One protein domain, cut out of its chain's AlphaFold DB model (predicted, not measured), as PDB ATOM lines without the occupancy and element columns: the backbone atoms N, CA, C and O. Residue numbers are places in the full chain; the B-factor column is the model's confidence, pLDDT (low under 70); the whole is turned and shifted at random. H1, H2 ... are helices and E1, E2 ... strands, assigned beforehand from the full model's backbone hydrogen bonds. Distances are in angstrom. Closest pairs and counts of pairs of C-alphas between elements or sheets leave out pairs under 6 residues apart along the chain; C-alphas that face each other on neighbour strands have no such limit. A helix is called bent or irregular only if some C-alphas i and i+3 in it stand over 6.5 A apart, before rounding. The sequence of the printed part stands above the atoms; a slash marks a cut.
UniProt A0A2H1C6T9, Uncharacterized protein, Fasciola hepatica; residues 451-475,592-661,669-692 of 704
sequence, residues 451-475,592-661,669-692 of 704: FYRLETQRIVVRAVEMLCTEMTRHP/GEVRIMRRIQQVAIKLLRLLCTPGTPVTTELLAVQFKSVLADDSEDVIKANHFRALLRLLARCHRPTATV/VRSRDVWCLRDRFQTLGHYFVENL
ATOM      1  N   PHE A 451     153.457 284.591 140.465       61.97
ATOM      2  CA  PHE A 451     152.716 284.028 139.331       61.97
ATOM      3  C   PHE A 451     152.773 284.956 138.114       61.97
ATOM      4  O   PHE A 451     153.225 284.548 137.046       61.97
ATOM      5  N   TYR A 452     152.436 286.239 138.290       65.56
ATOM      6  CA  TYR A 452     152.540 287.240 137.220       65.56
ATOM      7  C   TYR A 452     153.973 287.382 136.689       65.56
ATOM      8  O   TYR A 452     154.172 287.559 135.488       65.56
ATOM      9  N   ARG A 453     154.987 287.265 137.559       70.12
ATOM     10  CA  ARG A 453     156.404 287.282 137.158       70.12
ATOM     11  C   ARG A 453     156.822 286.036 136.378       70.12
ATOM     12  O   ARG A 453     157.589 286.172 135.427       70.12
ATOM     13  N   LEU A 454     156.339 284.854 136.761       71.38
ATOM     14  CA  LEU A 454     156.573 283.609 136.028       71.38
ATOM     15  C   LEU A 454     155.908 283.662 134.652       71.38
ATOM     16  O   LEU A 454     156.570 283.377 133.661       71.38
ATOM     17  N   GLU A 455     154.658 284.109 134.565       72.69
ATOM     18  CA  GLU A 455     153.946 284.220 133.288       72.69
ATOM     19  C   GLU A 455     154.591 285.264 132.360       72.69
ATOM     20  O   GLU A 455     154.868 284.977 131.197       72.69
ATOM     21  N   THR A 456     154.979 286.424 132.906       77.56
ATOM     22  CA  THR A 456     155.814 287.423 132.206       77.56
ATOM     23  C   THR A 456     157.085 286.786 131.630       77.56
ATOM     24  O   THR A 456     157.462 287.066 130.491       77.56
ATOM     25  N   GLN A 457     157.755 285.921 132.399       76.81
ATOM     26  CA  GLN A 457     158.963 285.226 131.959       76.81
ATOM     27  C   GLN A 457     158.667 284.164 130.886       76.81
ATOM     28  O   GLN A 457     159.444 284.067 129.939       76.81
ATOM     29  N   ARG A 458     157.563 283.410 130.988       77.00
ATOM     30  CA  ARG A 458     157.151 282.396 129.992       77.00
ATOM     31  C   ARG A 458     156.874 283.036 128.633       77.00
ATOM     32  O   ARG A 458     157.477 282.624 127.646       77.00
ATOM     33  N   ILE A 459     156.060 284.093 128.591       77.00
ATOM     34  CA  ILE A 459     155.728 284.819 127.350       77.00
ATOM     35  C   ILE A 459     156.998 285.403 126.705       77.00
ATOM     36  O   ILE A 459     157.192 285.292 125.494       77.00
ATOM     37  N   VAL A 460     157.901 285.980 127.508       80.06
ATOM     38  CA  VAL A 460     159.180 286.537 127.030       80.06
ATOM     39  C   VAL A 460     160.129 285.460 126.492       80.06
ATOM     40  O   VAL A 460     160.764 285.683 125.463       80.06
ATOM     41  N   VAL A 461     160.223 284.300 127.151       78.44
ATOM     42  CA  VAL A 461     161.026 283.161 126.674       78.44
ATOM     43  C   VAL A 461     160.462 282.637 125.353       78.44
ATOM     44  O   VAL A 461     161.186 282.653 124.360       78.44
ATOM     45  N   ARG A 462     159.160 282.328 125.298       78.62
ATOM     46  CA  ARG A 462     158.453 281.851 124.095       78.62
ATOM     47  C   ARG A 462     158.624 282.808 122.906       78.62
ATOM     48  O   ARG A 462     158.892 282.379 121.789       78.62
ATOM     49  N   ALA A 463     158.532 284.120 123.138       80.69
ATOM     50  CA  ALA A 463     158.722 285.138 122.101       80.69
ATOM     51  C   ALA A 463     160.154 285.166 121.525       80.69
ATOM     52  O   ALA A 463     160.320 285.343 120.313       80.69
ATOM     53  N   VAL A 464     161.178 284.976 122.366       80.25
ATOM     54  CA  VAL A 464     162.590 284.907 121.944       80.25
ATOM     55  C   VAL A 464     162.920 283.557 121.300       80.25
ATOM     56  O   VAL A 464     163.640 283.528 120.308       80.25
ATOM     57  N   GLU A 465     162.355 282.455 121.788       78.88
ATOM     58  CA  GLU A 465     162.503 281.131 121.170       78.88
ATOM     59  C   GLU A 465     161.913 281.107 119.757       78.88
ATOM     60  O   GLU A 465     162.577 280.625 118.841       78.88
ATOM     61  N   MET A 466     160.752 281.740 119.533       76.12
ATOM     62  CA  MET A 466     160.222 281.917 118.175       76.12
ATOM     63  C   MET A 466     161.190 282.701 117.268       76.12
ATOM     64  O   MET A 466     161.400 282.290 116.128       76.12
ATOM     65  N   LEU A 467     161.848 283.764 117.760       76.88
ATOM     66  CA  LEU A 467     162.874 284.488 116.981       76.88
ATOM     67  C   LEU A 467     164.076 283.599 116.627       76.88
ATOM     68  O   LEU A 467     164.572 283.669 115.502       76.88
ATOM     69  N   CYS A 468     164.520 282.742 117.549       75.75
ATOM     70  CA  CYS A 468     165.558 281.753 117.262       75.75
ATOM     71  C   CYS A 468     165.097 280.742 116.196       75.75
ATOM     72  O   CYS A 468     165.865 280.431 115.287       75.75
ATOM     73  N   THR A 469     163.846 280.264 116.253       72.25
ATOM     74  CA  THR A 469     163.334 279.320 115.244       72.25
ATOM     75  C   THR A 469     163.182 279.951 113.857       72.25
ATOM     76  O   THR A 469     163.526 279.303 112.869       72.25
ATOM     77  N   GLU A 470     162.765 281.218 113.764       65.94
ATOM     78  CA  GLU A 470     162.728 281.951 112.490       65.94
ATOM     79  C   GLU A 470     164.131 282.126 111.895       65.94
ATOM     80  O   GLU A 470     164.318 281.917 110.698       65.94
ATOM     81  N   MET A 471     165.150 282.399 112.722       62.38
ATOM     82  CA  MET A 471     166.539 282.424 112.250       62.38
ATOM     83  C   MET A 471     166.962 281.062 111.669       62.38
ATOM     84  O   MET A 471     167.511 281.011 110.571       62.38
ATOM     85  N   THR A 472     166.641 279.945 112.336       58.88
ATOM     86  CA  THR A 472     166.965 278.599 111.812       58.88
ATOM     87  C   THR A 472     166.197 278.207 110.542       58.88
ATOM     88  O   THR A 472     166.580 277.242 109.882       58.88
ATOM     89  N   ARG A 473     165.144 278.949 110.161       55.19
ATOM     90  CA  ARG A 473     164.395 278.754 108.905       55.19
ATOM     91  C   ARG A 473     165.021 279.464 107.699       55.19
ATOM     92  O   ARG A 473     164.652 279.140 106.573       55.19
ATOM     93  N   HIS A 474     165.992 280.362 107.902       49.75
ATOM     94  CA  HIS A 474     166.693 281.092 106.834       49.75
ATOM     95  C   HIS A 474     168.182 280.684 106.725       49.75
ATOM     96  O   HIS A 474     169.068 281.434 107.135       49.75
ATOM     97  N   PRO A 475     168.504 279.522 106.119       44.22
ATOM     98  CA  PRO A 475     169.854 278.937 106.115       44.22
ATOM     99  C   PRO A 475     170.883 279.629 105.193       44.22
ATOM    100  O   PRO A 475     171.918 279.040 104.894       44.22
ATOM    101  N   GLY A 592     145.020 289.400 122.208       62.97
ATOM    102  CA  GLY A 592     145.897 290.083 123.154       62.97
ATOM    103  C   GLY A 592     147.278 289.429 123.247       62.97
ATOM    104  O   GLY A 592     148.283 290.119 123.071       62.97
ATOM    105  N   GLU A 593     147.356 288.108 123.444       66.56
ATOM    106  CA  GLU A 593     148.641 287.397 123.579       66.56
ATOM    107  C   GLU A 593     149.496 287.538 122.311       66.56
ATOM    108  O   GLU A 593     150.674 287.888 122.394       66.56
ATOM    109  N   VAL A 594     148.902 287.376 121.124       68.31
ATOM    110  CA  VAL A 594     149.631 287.512 119.848       68.31
ATOM    111  C   VAL A 594     150.178 288.935 119.651       68.31
ATOM    112  O   VAL A 594     151.290 289.105 119.138       68.31
ATOM    113  N   ARG A 595     149.446 289.968 120.099       74.38
ATOM    114  CA  ARG A 595     149.930 291.364 120.101       74.38
ATOM    115  C   ARG A 595     151.085 291.552 121.088       74.38
ATOM    116  O   ARG A 595     152.106 292.116 120.694       74.38
ATOM    117  N   ILE A 596     150.960 291.038 122.318       79.50
ATOM    118  CA  ILE A 596     152.025 291.059 123.340       79.50
ATOM    119  C   ILE A 596     153.294 290.393 122.794       79.50
ATOM    120  O   ILE A 596     154.357 291.015 122.785       79.50
ATOM    121  N   MET A 597     153.194 289.168 122.270       77.75
ATOM    122  CA  MET A 597     154.340 288.420 121.741       77.75
ATOM    123  C   MET A 597     155.023 289.148 120.579       77.75
ATOM    124  O   MET A 597     156.235 289.362 120.630       77.75
ATOM    125  N   ARG A 598     154.267 289.600 119.567       78.94
ATOM    126  CA  ARG A 598     154.831 290.334 118.418       78.94
ATOM    127  C   ARG A 598     155.518 291.633 118.854       78.94
ATOM    128  O   ARG A 598     156.584 291.970 118.338       78.94
ATOM    129  N   ARG A 599     154.945 292.354 119.822       82.75
ATOM    130  CA  ARG A 599     155.559 293.566 120.384       82.75
ATOM    131  C   ARG A 599     156.839 293.224 121.162       82.75
ATOM    132  O   ARG A 599     157.834 293.930 121.012       82.75
ATOM    133  N   ILE A 600     156.861 292.123 121.927       85.75
ATOM    134  CA  ILE A 600     158.056 291.675 122.670       85.75
ATOM    135  C   ILE A 600     159.175 291.333 121.689       85.75
ATOM    136  O   ILE A 600     160.319 291.711 121.926       85.75
ATOM    137  N   GLN A 601     158.852 290.704 120.559       83.00
ATOM    138  CA  GLN A 601     159.814 290.415 119.496       83.00
ATOM    139  C   GLN A 601     160.408 291.689 118.875       83.00
ATOM    140  O   GLN A 601     161.625 291.775 118.724       83.00
ATOM    141  N   GLN A 602     159.595 292.716 118.597       83.88
ATOM    142  CA  GLN A 602     160.096 294.021 118.130       83.88
ATOM    143  C   GLN A 602     161.066 294.662 119.138       83.88
ATOM    144  O   GLN A 602     162.125 295.164 118.755       83.88
ATOM    145  N   VAL A 603     160.726 294.634 120.431       85.44
ATOM    146  CA  VAL A 603     161.583 295.165 121.506       85.44
ATOM    147  C   VAL A 603     162.857 294.325 121.666       85.44
ATOM    148  O   VAL A 603     163.934 294.892 121.846       85.44
ATOM    149  N   ALA A 604     162.770 292.999 121.523       86.25
ATOM    150  CA  ALA A 604     163.913 292.089 121.557       86.25
ATOM    151  C   ALA A 604     164.891 292.358 120.408       86.25
ATOM    152  O   ALA A 604     166.084 292.484 120.661       86.25
ATOM    153  N   ILE A 605     164.402 292.528 119.176       84.50
ATOM    154  CA  ILE A 605     165.228 292.869 118.005       84.50
ATOM    155  C   ILE A 605     165.933 294.220 118.204       84.50
ATOM    156  O   ILE A 605     167.140 294.319 117.975       84.50
ATOM    157  N   LYS A 606     165.220 295.250 118.687       83.56
ATOM    158  CA  LYS A 606     165.830 296.554 119.013       83.56
ATOM    159  C   LYS A 606     166.923 296.425 120.078       83.56
ATOM    160  O   LYS A 606     168.002 296.989 119.917       83.56
ATOM    161  N   LEU A 607     166.664 295.665 121.143       86.81
ATOM    162  CA  LEU A 607     167.612 295.455 122.238       86.81
ATOM    163  C   LEU A 607     168.826 294.611 121.808       86.81
ATOM    164  O   LEU A 607     169.945 294.915 122.213       86.81
ATOM    165  N   LEU A 608     168.630 293.607 120.948       85.81
ATOM    166  CA  LEU A 608     169.700 292.807 120.341       85.81
ATOM    167  C   LEU A 608     170.618 293.670 119.470       85.81
ATOM    168  O   LEU A 608     171.829 293.636 119.665       85.81
ATOM    169  N   ARG A 609     170.056 294.491 118.567       82.19
ATOM    170  CA  ARG A 609     170.846 295.427 117.746       82.19
ATOM    171  C   ARG A 609     171.641 296.400 118.610       82.19
ATOM    172  O   ARG A 609     172.832 296.580 118.375       82.19
ATOM    173  N   LEU A 610     171.014 296.979 119.635       84.00
ATOM    174  CA  LEU A 610     171.665 297.932 120.532       84.00
ATOM    175  C   LEU A 610     172.835 297.300 121.307       84.00
ATOM    176  O   LEU A 610     173.903 297.895 121.380       84.00
ATOM    177  N   LEU A 611     172.665 296.079 121.827       83.38
ATOM    178  CA  LEU A 611     173.701 295.352 122.578       83.38
ATOM    179  C   LEU A 611     174.802 294.719 121.700       83.38
ATOM    180  O   LEU A 611     175.838 294.330 122.237       83.38
ATOM    181  N   CYS A 612     174.590 294.607 120.383       80.69
ATOM    182  CA  CYS A 612     175.585 294.155 119.400       80.69
ATOM    183  C   CYS A 612     176.182 295.291 118.550       80.69
ATOM    184  O   CYS A 612     176.983 295.016 117.658       80.69
ATOM    185  N   THR A 613     175.820 296.555 118.794       77.06
ATOM    186  CA  THR A 613     176.397 297.689 118.056       77.06
ATOM    187  C   THR A 613     177.843 297.921 118.515       77.06
ATOM    188  O   THR A 613     178.064 298.187 119.697       77.06
ATOM    189  N   PRO A 614     178.851 297.826 117.628       64.50
ATOM    190  CA  PRO A 614     180.240 298.027 118.022       64.50
ATOM    191  C   PRO A 614     180.521 299.501 118.350       64.50
ATOM    192  O   PRO A 614     180.067 300.406 117.655       64.50
ATOM    193  N   GLY A 615     181.330 299.737 119.387       64.50
ATOM    194  CA  GLY A 615     181.890 301.055 119.717       64.50
ATOM    195  C   GLY A 615     181.195 301.835 120.841       64.50
ATOM    196  O   GLY A 615     181.821 302.736 121.393       64.50
ATOM    197  N   THR A 616     179.968 301.485 121.247       69.31
ATOM    198  CA  THR A 616     179.264 302.165 122.355       69.31
ATOM    199  C   THR A 616     178.955 301.213 123.522       69.31
ATOM    200  O   THR A 616     178.269 300.208 123.338       69.31
ATOM    201  N   PRO A 617     179.430 301.489 124.755       75.25
ATOM    202  CA  PRO A 617     179.059 300.690 125.918       75.25
ATOM    203  C   PRO A 617     177.610 300.997 126.319       75.25
ATOM    204  O   PRO A 617     177.283 302.123 126.693       75.25
ATOM    205  N   VAL A 618     176.732 299.995 126.262       80.62
ATOM    206  CA  VAL A 618     175.309 300.161 126.592       80.62
ATOM    207  C   VAL A 618     175.133 300.315 128.106       80.62
ATOM    208  O   VAL A 618     175.138 299.337 128.854       80.62
ATOM    209  N   THR A 619     174.990 301.553 128.577       83.19
ATOM    210  CA  THR A 619     174.713 301.865 129.987       83.19
ATOM    211  C   THR A 619     173.224 301.736 130.318       83.19
ATOM    212  O   THR A 619     172.356 301.811 129.443       83.19
ATOM    213  N   THR A 620     172.903 301.589 131.606       81.19
ATOM    214  CA  THR A 620     171.511 301.641 132.099       81.19
ATOM    215  C   THR A 620     170.796 302.944 131.706       81.19
ATOM    216  O   THR A 620     169.617 302.912 131.366       81.19
ATOM    217  N   GLU A 621     171.508 304.074 131.693       77.69
ATOM    218  CA  GLU A 621     170.987 305.388 131.280       77.69
ATOM    219  C   GLU A 621     170.596 305.399 129.793       77.69
ATOM    220  O   GLU A 621     169.490 305.804 129.436       77.69
ATOM    221  N   LEU A 622     171.464 304.869 128.925       80.75
ATOM    222  CA  LEU A 622     171.211 304.770 127.487       80.75
ATOM    223  C   LEU A 622     170.024 303.835 127.182       80.75
ATOM    224  O   LEU A 622     169.213 304.143 126.307       80.75
ATOM    225  N   LEU A 623     169.859 302.746 127.945       83.56
ATOM    226  CA  LEU A 623     168.657 301.904 127.884       83.56
ATOM    227  C   LEU A 623     167.395 302.647 128.350       83.56
ATOM    228  O   LEU A 623     166.349 302.508 127.716       83.56
ATOM    229  N   ALA A 624     167.477 303.439 129.421       80.50
ATOM    230  CA  ALA A 624     166.340 304.201 129.938       80.50
ATOM    231  C   ALA A 624     165.842 305.262 128.940       80.50
ATOM    232  O   ALA A 624     164.634 305.449 128.804       80.50
ATOM    233  N   VAL A 625     166.750 305.903 128.194       80.94
ATOM    234  CA  VAL A 625     166.397 306.829 127.104       80.94
ATOM    235  C   VAL A 625     165.784 306.077 125.915       80.94
ATOM    236  O   VAL A 625     164.679 306.410 125.489       80.94
ATOM    237  N   GLN A 626     166.456 305.037 125.403       79.50
ATOM    238  CA  GLN A 626     166.023 304.308 124.197       79.50
ATOM    239  C   GLN A 626     164.696 303.549 124.368       79.50
ATOM    240  O   GLN A 626     163.955 303.375 123.400       79.50
ATOM    241  N   PHE A 627     164.372 303.112 125.588       83.31
ATOM    242  CA  PHE A 627     163.145 302.368 125.893       83.31
ATOM    243  C   PHE A 627     162.158 303.148 126.774       83.31
ATOM    244  O   PHE A 627     161.256 302.541 127.351       83.31
ATOM    245  N   LYS A 628     162.266 304.486 126.847       80.38
ATOM    246  CA  LYS A 628     161.399 305.340 127.686       80.38
ATOM    247  C   LYS A 628     159.900 305.060 127.500       80.38
ATOM    248  O   LYS A 628     159.176 305.011 128.487       80.38
ATOM    249  N   SER A 629     159.439 304.804 126.271       74.31
ATOM    250  CA  SER A 629     158.022 304.504 125.981       74.31
ATOM    251  C   SER A 629     157.530 303.148 126.505       74.31
ATOM    252  O   SER A 629     156.330 302.956 126.607       74.31
ATOM    253  N   VAL A 630     158.438 302.212 126.809       75.88
ATOM    254  CA  VAL A 630     158.153 300.860 127.346       75.88
ATOM    255  C   VAL A 630     158.435 300.796 128.861       75.88
ATOM    256  O   VAL A 630     158.196 299.787 129.528       75.88
ATOM    257  N   LEU A 631     158.998 301.876 129.413       71.25
ATOM    258  CA  LEU A 631     159.369 302.032 130.819       71.25
ATOM    259  C   LEU A 631     158.473 303.025 131.575       71.25
ATOM    260  O   LEU A 631     158.556 303.065 132.798       71.25
ATOM    261  N   ALA A 632     157.645 303.803 130.873       72.94
ATOM    262  CA  ALA A 632     156.608 304.642 131.464       72.94
ATOM    263  C   ALA A 632     155.348 303.806 131.735       72.94
ATOM    264  O   ALA A 632     154.849 303.144 130.829       72.94
ATOM    265  N   ASP A 633     154.821 303.843 132.960       58.16
ATOM    266  CA  ASP A 633     153.622 303.071 133.318       58.16
ATOM    267  C   ASP A 633     152.321 303.664 132.726       58.16
ATOM    268  O   ASP A 633     151.348 302.931 132.559       58.16
ATOM    269  N   ASP A 634     152.335 304.939 132.309       54.88
ATOM    270  CA  ASP A 634     151.224 305.640 131.629       54.88
ATOM    271  C   ASP A 634     151.084 305.293 130.129       54.88
ATOM    272  O   ASP A 634     150.284 305.895 129.412       54.88
ATOM    273  N   SER A 635     151.895 304.373 129.597       53.84
ATOM    274  CA  SER A 635     151.859 304.037 128.171       53.84
ATOM    275  C   SER A 635     150.691 303.104 127.825       53.84
ATOM    276  O   SER A 635     150.595 302.014 128.387       53.84
ATOM    277  N   GLU A 636     149.915 303.428 126.784       56.84
ATOM    278  CA  GLU A 636     149.003 302.470 126.119       56.84
ATOM    279  C   GLU A 636     149.746 301.337 125.369       56.84
ATOM    280  O   GLU A 636     149.138 300.503 124.694       56.84
ATOM    281  N   ASP A 637     151.079 301.289 125.461       60.25
ATOM    282  CA  ASP A 637     151.885 300.236 124.862       60.25
ATOM    283  C   ASP A 637     151.584 298.894 125.549       60.25
ATOM    284  O   ASP A 637     151.576 298.758 126.773       60.25
ATOM    285  N   VAL A 638     151.375 297.855 124.742       68.62
ATOM    286  CA  VAL A 638     150.905 296.526 125.180       68.62
ATOM    287  C   VAL A 638     151.940 295.791 126.071       68.62
ATOM    288  O   VAL A 638     151.687 294.703 126.590       68.62
ATOM    289  N   ILE A 639     153.112 296.395 126.297       76.81
ATOM    290  CA  ILE A 639     154.215 295.886 127.116       76.81
ATOM    291  C   ILE A 639     154.447 296.777 128.334       76.81
ATOM    292  O   ILE A 639     155.116 297.801 128.255       76.81
ATOM    293  N   LYS A 640     154.041 296.288 129.509       80.50
ATOM    294  CA  LYS A 640     154.456 296.870 130.796       80.50
ATOM    295  C   LYS A 640     155.944 296.635 131.073       80.50
ATOM    296  O   LYS A 640     156.456 295.551 130.761       80.50
ATOM    297  N   ALA A 641     156.593 297.555 131.793       79.25
ATOM    298  CA  ALA A 641     158.025 297.529 132.129       79.25
ATOM    299  C   ALA A 641     158.542 296.195 132.720       79.25
ATOM    300  O   ALA A 641     159.711 295.845 132.556       79.25
ATOM    301  N   ASN A 642     157.691 295.396 133.376       79.06
ATOM    302  CA  ASN A 642     158.061 294.071 133.893       79.06
ATOM    303  C   ASN A 642     158.458 293.061 132.801       79.06
ATOM    304  O   ASN A 642     159.388 292.282 133.022       79.06
ATOM    305  N   HIS A 643     157.846 293.117 131.616       82.38
ATOM    306  CA  HIS A 643     158.240 292.297 130.466       82.38
ATOM    307  C   HIS A 643     159.619 292.714 129.944       82.38
ATOM    308  O   HIS A 643     160.480 291.861 129.744       82.38
ATOM    309  N   PHE A 644     159.881 294.022 129.822       85.44
ATOM    310  CA  PHE A 644     161.204 294.540 129.458       85.44
ATOM    311  C   PHE A 644     162.272 294.128 130.487       85.44
ATOM    312  O   PHE A 644     163.334 293.623 130.122       85.44
ATOM    313  N   ARG A 645     161.963 294.226 131.788       82.44
ATOM    314  CA  ARG A 645     162.828 293.761 132.892       82.44
ATOM    315  C   ARG A 645     163.061 292.239 132.880       82.44
ATOM    316  O   ARG A 645     164.056 291.787 133.451       82.44
ATOM    317  N   ALA A 646     162.174 291.433 132.294       82.50
ATOM    318  CA  ALA A 646     162.394 289.999 132.085       82.50
ATOM    319  C   ALA A 646     163.246 289.742 130.828       82.50
ATOM    320  O   ALA A 646     164.215 288.987 130.891       82.50
ATOM    321  N   LEU A 647     162.949 290.435 129.728       86.81
ATOM    322  CA  LEU A 647     163.645 290.338 128.442       86.81
ATOM    323  C   LEU A 647     165.117 290.763 128.542       86.81
ATOM    324  O   LEU A 647     166.003 290.014 128.132       86.81
ATOM    325  N   LEU A 648     165.397 291.905 129.174       86.69
ATOM    326  CA  LEU A 648     166.760 292.386 129.416       86.69
ATOM    327  C   LEU A 648     167.567 291.394 130.270       86.69
ATOM    328  O   LEU A 648     168.722 291.111 129.964       86.69
ATOM    329  N   ARG A 649     166.946 290.790 131.296       86.19
ATOM    330  CA  ARG A 649     167.583 289.729 132.100       86.19
ATOM    331  C   ARG A 649     167.798 288.440 131.309       86.19
ATOM    332  O   ARG A 649     168.779 287.750 131.580       86.19
ATOM    333  N   LEU A 650     166.908 288.099 130.375       84.06
ATOM    334  CA  LEU A 650     167.025 286.903 129.541       84.06
ATOM    335  C   LEU A 650     168.167 287.035 128.527       84.06
ATOM    336  O   LEU A 650     168.936 286.080 128.377       84.06
ATOM    337  N   LEU A 651     168.267 288.193 127.863       84.19
ATOM    338  CA  LEU A 651     169.208 288.467 126.774       84.19
ATOM    339  C   LEU A 651     170.605 288.890 127.258       84.19
ATOM    340  O   LEU A 651     171.598 288.413 126.715       84.19
ATOM    341  N   ALA A 652     170.704 289.745 128.279       85.56
ATOM    342  CA  ALA A 652     171.953 290.408 128.666       85.56
ATOM    343  C   ALA A 652     172.535 289.927 130.014       85.56
ATOM    344  O   ALA A 652     171.896 289.193 130.781       85.56
ATOM    345  N   ARG A 653     173.766 290.366 130.300       84.44
ATOM    346  CA  ARG A 653     174.410 290.399 131.625       84.44
ATOM    347  C   ARG A 653     174.789 291.852 131.939       84.44
ATOM    348  O   ARG A 653     175.329 292.540 131.078       84.44
ATOM    349  N   CYS A 654     174.538 292.301 133.166       81.94
ATOM    350  CA  CYS A 654     175.027 293.587 133.663       81.94
ATOM    351  C   CYS A 654     176.393 293.381 134.325       81.94
ATOM    352  O   CYS A 654     176.488 292.676 135.332       81.94
ATOM    353  N   HIS A 655     177.431 294.008 133.785       77.12
ATOM    354  CA  HIS A 655     178.746 294.083 134.405       77.12
ATOM    355  C   HIS A 655     178.814 295.331 135.282       77.12
ATOM    356  O   HIS A 655     178.542 296.442 134.828       77.12
ATOM    357  N   ARG A 656     179.190 295.134 136.547       71.06
ATOM    358  CA  ARG A 656     179.533 296.221 137.467       71.06
ATOM    359  C   ARG A 656     181.048 296.270 137.600       71.06
ATOM    360  O   ARG A 656     181.608 295.261 138.035       71.06
ATOM    361  N   PRO A 657     181.724 297.380 137.267       58.16
ATOM    362  CA  PRO A 657     183.140 297.507 137.559       58.16
ATOM    363  C   PRO A 657     183.321 297.516 139.078       58.16
ATOM    364  O   PRO A 657     182.891 298.439 139.770       58.16
ATOM    365  N   THR A 658     183.948 296.470 139.607       48.88
ATOM    366  CA  THR A 658     184.413 296.452 140.991       48.88
ATOM    367  C   THR A 658     185.441 297.563 141.154       48.88
ATOM    368  O   THR A 658     186.463 297.573 140.474       48.88
ATOM    369  N   ALA A 659     185.156 298.530 142.030       47.31
ATOM    370  CA  ALA A 659     186.045 299.660 142.259       47.31
ATOM    371  C   ALA A 659     187.390 299.163 142.813       47.31
ATOM    372  O   ALA A 659     187.503 298.809 143.988       47.31
ATOM    373  N   THR A 660     188.409 299.119 141.955       40.38
ATOM    374  CA  THR A 660     189.782 298.838 142.358       40.38
ATOM    375  C   THR A 660     190.284 300.003 143.198       40.38
ATOM    376  O   THR A 660     190.385 301.142 142.740       40.38
ATOM    377  N   VAL A 661     190.572 299.723 144.468       47.78
ATOM    378  CA  VAL A 661     191.145 300.700 145.394       47.78
ATOM    379  C   VAL A 661     192.534 301.077 144.884       47.78
ATOM    380  O   VAL A 661     193.436 300.252 144.979       47.78
ATOM    381  N   VAL A 669     179.642 305.975 142.169       47.38
ATOM    382  CA  VAL A 669     179.889 304.564 141.775       47.38
ATOM    383  C   VAL A 669     178.681 303.854 141.110       47.38
ATOM    384  O   VAL A 669     178.717 302.656 140.853       47.38
ATOM    385  N   ARG A 670     177.595 304.575 140.791       47.50
ATOM    386  CA  ARG A 670     176.405 304.045 140.091       47.50
ATOM    387  C   ARG A 670     176.447 304.206 138.562       47.50
ATOM    388  O   ARG A 670     175.778 303.447 137.871       47.50
ATOM    389  N   SER A 671     177.239 305.134 138.024       50.25
ATOM    390  CA  SER A 671     177.204 305.557 136.606       50.25
ATOM    391  C   SER A 671     177.920 304.624 135.610       50.25
ATOM    392  O   SER A 671     178.289 305.040 134.513       50.25
ATOM    393  N   ARG A 672     178.186 303.360 135.980       60.75
ATOM    394  CA  ARG A 672     178.957 302.405 135.151       60.75
ATOM    395  C   ARG A 672     178.418 300.967 135.147       60.75
ATOM    396  O   ARG A 672     179.176 300.035 134.901       60.75
ATOM    397  N   ASP A 673     177.120 300.775 135.381       72.31
ATOM    398  CA  ASP A 673     176.449 299.501 135.074       72.31
ATOM    399  C   ASP A 673     176.370 299.331 133.539       72.31
ATOM    400  O   ASP A 673     175.557 299.985 132.876       72.31
ATOM    401  N   VAL A 674     177.239 298.481 132.975       79.94
ATOM    402  CA  VAL A 674     177.349 298.227 131.524       79.94
ATOM    403  C   VAL A 674     176.682 296.902 131.165       79.94
ATOM    404  O   VAL A 674     176.984 295.856 131.744       79.94
ATOM    405  N   TRP A 675     175.797 296.924 130.175       84.94
ATOM    406  CA  TRP A 675     175.063 295.757 129.703       84.94
ATOM    407  C   TRP A 675     175.744 295.147 128.482       84.94
ATOM    408  O   TRP A 675     175.890 295.796 127.451       84.94
ATOM    409  N   CYS A 676     176.117 293.873 128.588       83.56
ATOM    410  CA  CYS A 676     176.662 293.091 127.479       83.56
ATOM    411  C   CYS A 676     175.674 291.985 127.097       83.56
ATOM    412  O   CYS A 676     175.029 291.394 127.974       83.56
ATOM    413  N   LEU A 677     175.565 291.662 125.808       85.75
ATOM    414  CA  LEU A 677     174.743 290.537 125.367       85.75
ATOM    415  C   LEU A 677     175.328 289.202 125.861       85.75
ATOM    416  O   LEU A 677     176.546 289.034 125.929       85.75
ATOM    417  N   ARG A 678     174.469 288.237 126.211       83.69
ATOM    418  CA  ARG A 678     174.913 286.875 126.537       83.69
ATOM    419  C   ARG A 678     175.404 286.163 125.282       83.69
ATOM    420  O   ARG A 678     174.733 286.181 124.258       83.69
ATOM    421  N   ASP A 679     176.499 285.438 125.449       75.62
ATOM    422  CA  ASP A 679     177.203 284.587 124.481       75.62
ATOM    423  C   ASP A 679     176.248 283.853 123.513       75.62
ATOM    424  O   ASP A 679     176.310 284.052 122.303       75.62
ATOM    425  N   ARG A 680     175.256 283.128 124.055       76.62
ATOM    426  CA  ARG A 680     174.223 282.378 123.304       76.62
ATOM    427  C   ARG A 680     173.347 283.191 122.332       76.62
ATOM    428  O   ARG A 680     172.581 282.597 121.582       76.62
ATOM    429  N   PHE A 681     173.385 284.520 122.391       81.56
ATOM    430  CA  PHE A 681     172.618 285.416 121.520       81.56
ATOM    431  C   PHE A 681     173.503 286.301 120.638       81.56
ATOM    432  O   PHE A 681     172.955 287.060 119.846       81.56
ATOM    433  N   GLN A 682     174.836 286.209 120.725       77.69
ATOM    434  CA  GLN A 682     175.735 287.033 119.906       77.69
ATOM    435  C   GLN A 682     175.455 286.837 118.411       77.69
ATOM    436  O   GLN A 682     175.181 287.810 117.716       77.69
ATOM    437  N   THR A 683     175.385 285.593 117.930       74.38
ATOM    438  CA  THR A 683     175.088 285.286 116.518       74.38
ATOM    439  C   THR A 683     173.701 285.768 116.073       74.38
ATOM    440  O   THR A 683     173.546 286.226 114.946       74.38
ATOM    441  N   LEU A 684     172.702 285.730 116.965       77.44
ATOM    442  CA  LEU A 684     171.356 286.266 116.717       77.44
ATOM    443  C   LEU A 684     171.371 287.804 116.628       77.44
ATOM    444  O   LEU A 684     170.698 288.393 115.784       77.44
ATOM    445  N   GLY A 685     172.164 288.461 117.479       76.69
ATOM    446  CA  GLY A 685     172.382 289.906 117.444       76.69
ATOM    447  C   GLY A 685     173.109 290.356 116.176       76.69
ATOM    448  O   GLY A 685     172.632 291.275 115.516       76.69
ATOM    449  N   HIS A 686     174.182 289.663 115.779       76.94
ATOM    450  CA  HIS A 686     174.873 289.897 114.505       76.94
ATOM    451  C   HIS A 686     173.931 289.712 113.307       76.94
ATOM    452  O   HIS A 686     173.807 290.626 112.497       76.94
ATOM    453  N   TYR A 687     173.159 288.620 113.259       76.19
ATOM    454  CA  TYR A 687     172.145 288.393 112.221       76.19
ATOM    455  C   TYR A 687     171.129 289.543 112.114       76.19
ATOM    456  O   TYR A 687     170.814 289.980 111.005       76.19
ATOM    457  N   PHE A 688     170.627 290.079 113.235       77.19
ATOM    458  CA  PHE A 688     169.704 291.220 113.199       77.19
ATOM    459  C   PHE A 688     170.382 292.565 112.915       77.19
ATOM    460  O   PHE A 688     169.727 293.445 112.363       77.19
ATOM    461  N   VAL A 689     171.661 292.750 113.251       77.06
ATOM    462  CA  VAL A 689     172.429 293.932 112.827       77.06
ATOM    463  C   VAL A 689     172.653 293.893 111.313       77.06
ATOM    464  O   VAL A 689     172.366 294.877 110.638       77.06
ATOM    465  N   GLU A 690     173.088 292.759 110.767       70.06
ATOM    466  CA  GLU A 690     173.447 292.608 109.354       70.06
ATOM    467  C   GLU A 690     172.232 292.621 108.422       70.06
ATOM    468  O   GLU A 690     172.221 293.381 107.453       70.06
ATOM    469  N   ASN A 691     171.194 291.825 108.698       66.50
ATOM    470  CA  ASN A 691     170.039 291.729 107.798       66.50
ATOM    471  C   ASN A 691     169.152 292.979 107.855       66.50
ATOM    472  O   ASN A 691     168.680 293.439 106.820       66.50
ATOM    473  N   LEU A 692     168.965 293.595 109.030       63.66
ATOM    474  CA  LEU A 692     168.179 294.832 109.100       63.66
ATOM    475  C   LEU A 692     168.965 296.037 108.573       63.66
ATOM    476  O   LEU A 692     168.351 296.901 107.963       63.66
TER     477      LEU A 692
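This is residues 451 to 475, 592 to 661 and 669 to 692 of the 704 residues of an uncharacterized protein of Fasciola hepatica (UniProt A0A2H1C6T9). Three helices, H1, H2 and H5, cross one another at steep angles to make the core, and H6 crosses the end of H2. A small two-stranded ribbon, E1 and E2, continues from H5 beside that same end of H2, while the short helices H3 and H4 lie along another side, H4 packing on H5. The printed part has 119 residues, with the order H1 H2 H3 H4 H5 E1 E2 H6; the sheet order is E1 - E2, antiparallel, and the class is mostly helix. It is compact, with a radius of gyration of the C-alphas of 14.9 A, and spans 50 by 39 by 24 A.

Find C-alpha 451 at (152.716, 284.028, 139.331); from there H1, residues 451 to 473, runs 33.0 A. After the first cut, look for C-alpha 592 at (145.897, 290.083, 123.154), where H2, residues 592 to 611, begins its 28.3 A. Then come H3, residues 620 to 626, 10.0 A, and H4, residues 628 to 631, 5.0 A. H5, residues 641 to 651, covers 15.4 A, and E1, residues 652 to 655, follows at once with 9.6 A. Past the second cut are E2, residues 674 to 677, 10.2 A, and H6, residues 679 to 692, 20.6 A, ending at C-alpha 692 (168.179, 294.832, 109.100). H6 is irregular: C-alphas 680 and 683 are 7.4 A apart.

Start at H2, which with H5 is a hub, each touching three helices. H1 touches H2 with residues 459 to 467 alone, closest at the C-alphas of Ala 463 and Met 597, 5.5 A, at a steep tilt of 68 degrees, only just short of about perpendicular. H5 touches H2 at a steep tilt of 52 degrees, closest C-alphas Ala 604 and Leu 647, 7.1 A. H1 touches H5 at 48 degrees, a steep tilt, closest C-alphas Thr 456 and His 643, 5.7 A. H6 touches H2 about perpendicular, at 86 degrees, closest C-alphas Leu 608 and Gly 685, 4.9 A. H4 touches H5, closest C-alphas Leu 631 and Ala 641, 4.9 A; H2 and H3 are near each other. Between E1 and E2, N 653 and O 676 are 2.8 A apart, within hydrogen-bond range. Each O i to N i+4 pair is within that range in H1, H2 and H3, but 6 of 7 in H5 and 8 of 10 in H6; H4 is too short for such a pair.

The C-alphas farthest apart are those of Gly 592 and Val 661, 51.5 A. Residues 476 to 591 are cut out, with 31.4 A between C-alphas 475 and 592, and residues 662 to 668, with 12.4 A between C-alphas 661 and 669. Of the links that are printed whole, none is long. The mean pLDDT of the printed part is 74.0, and 31 residues are under 70, among them 470 to 475, 633 to 638 and 657 to 661.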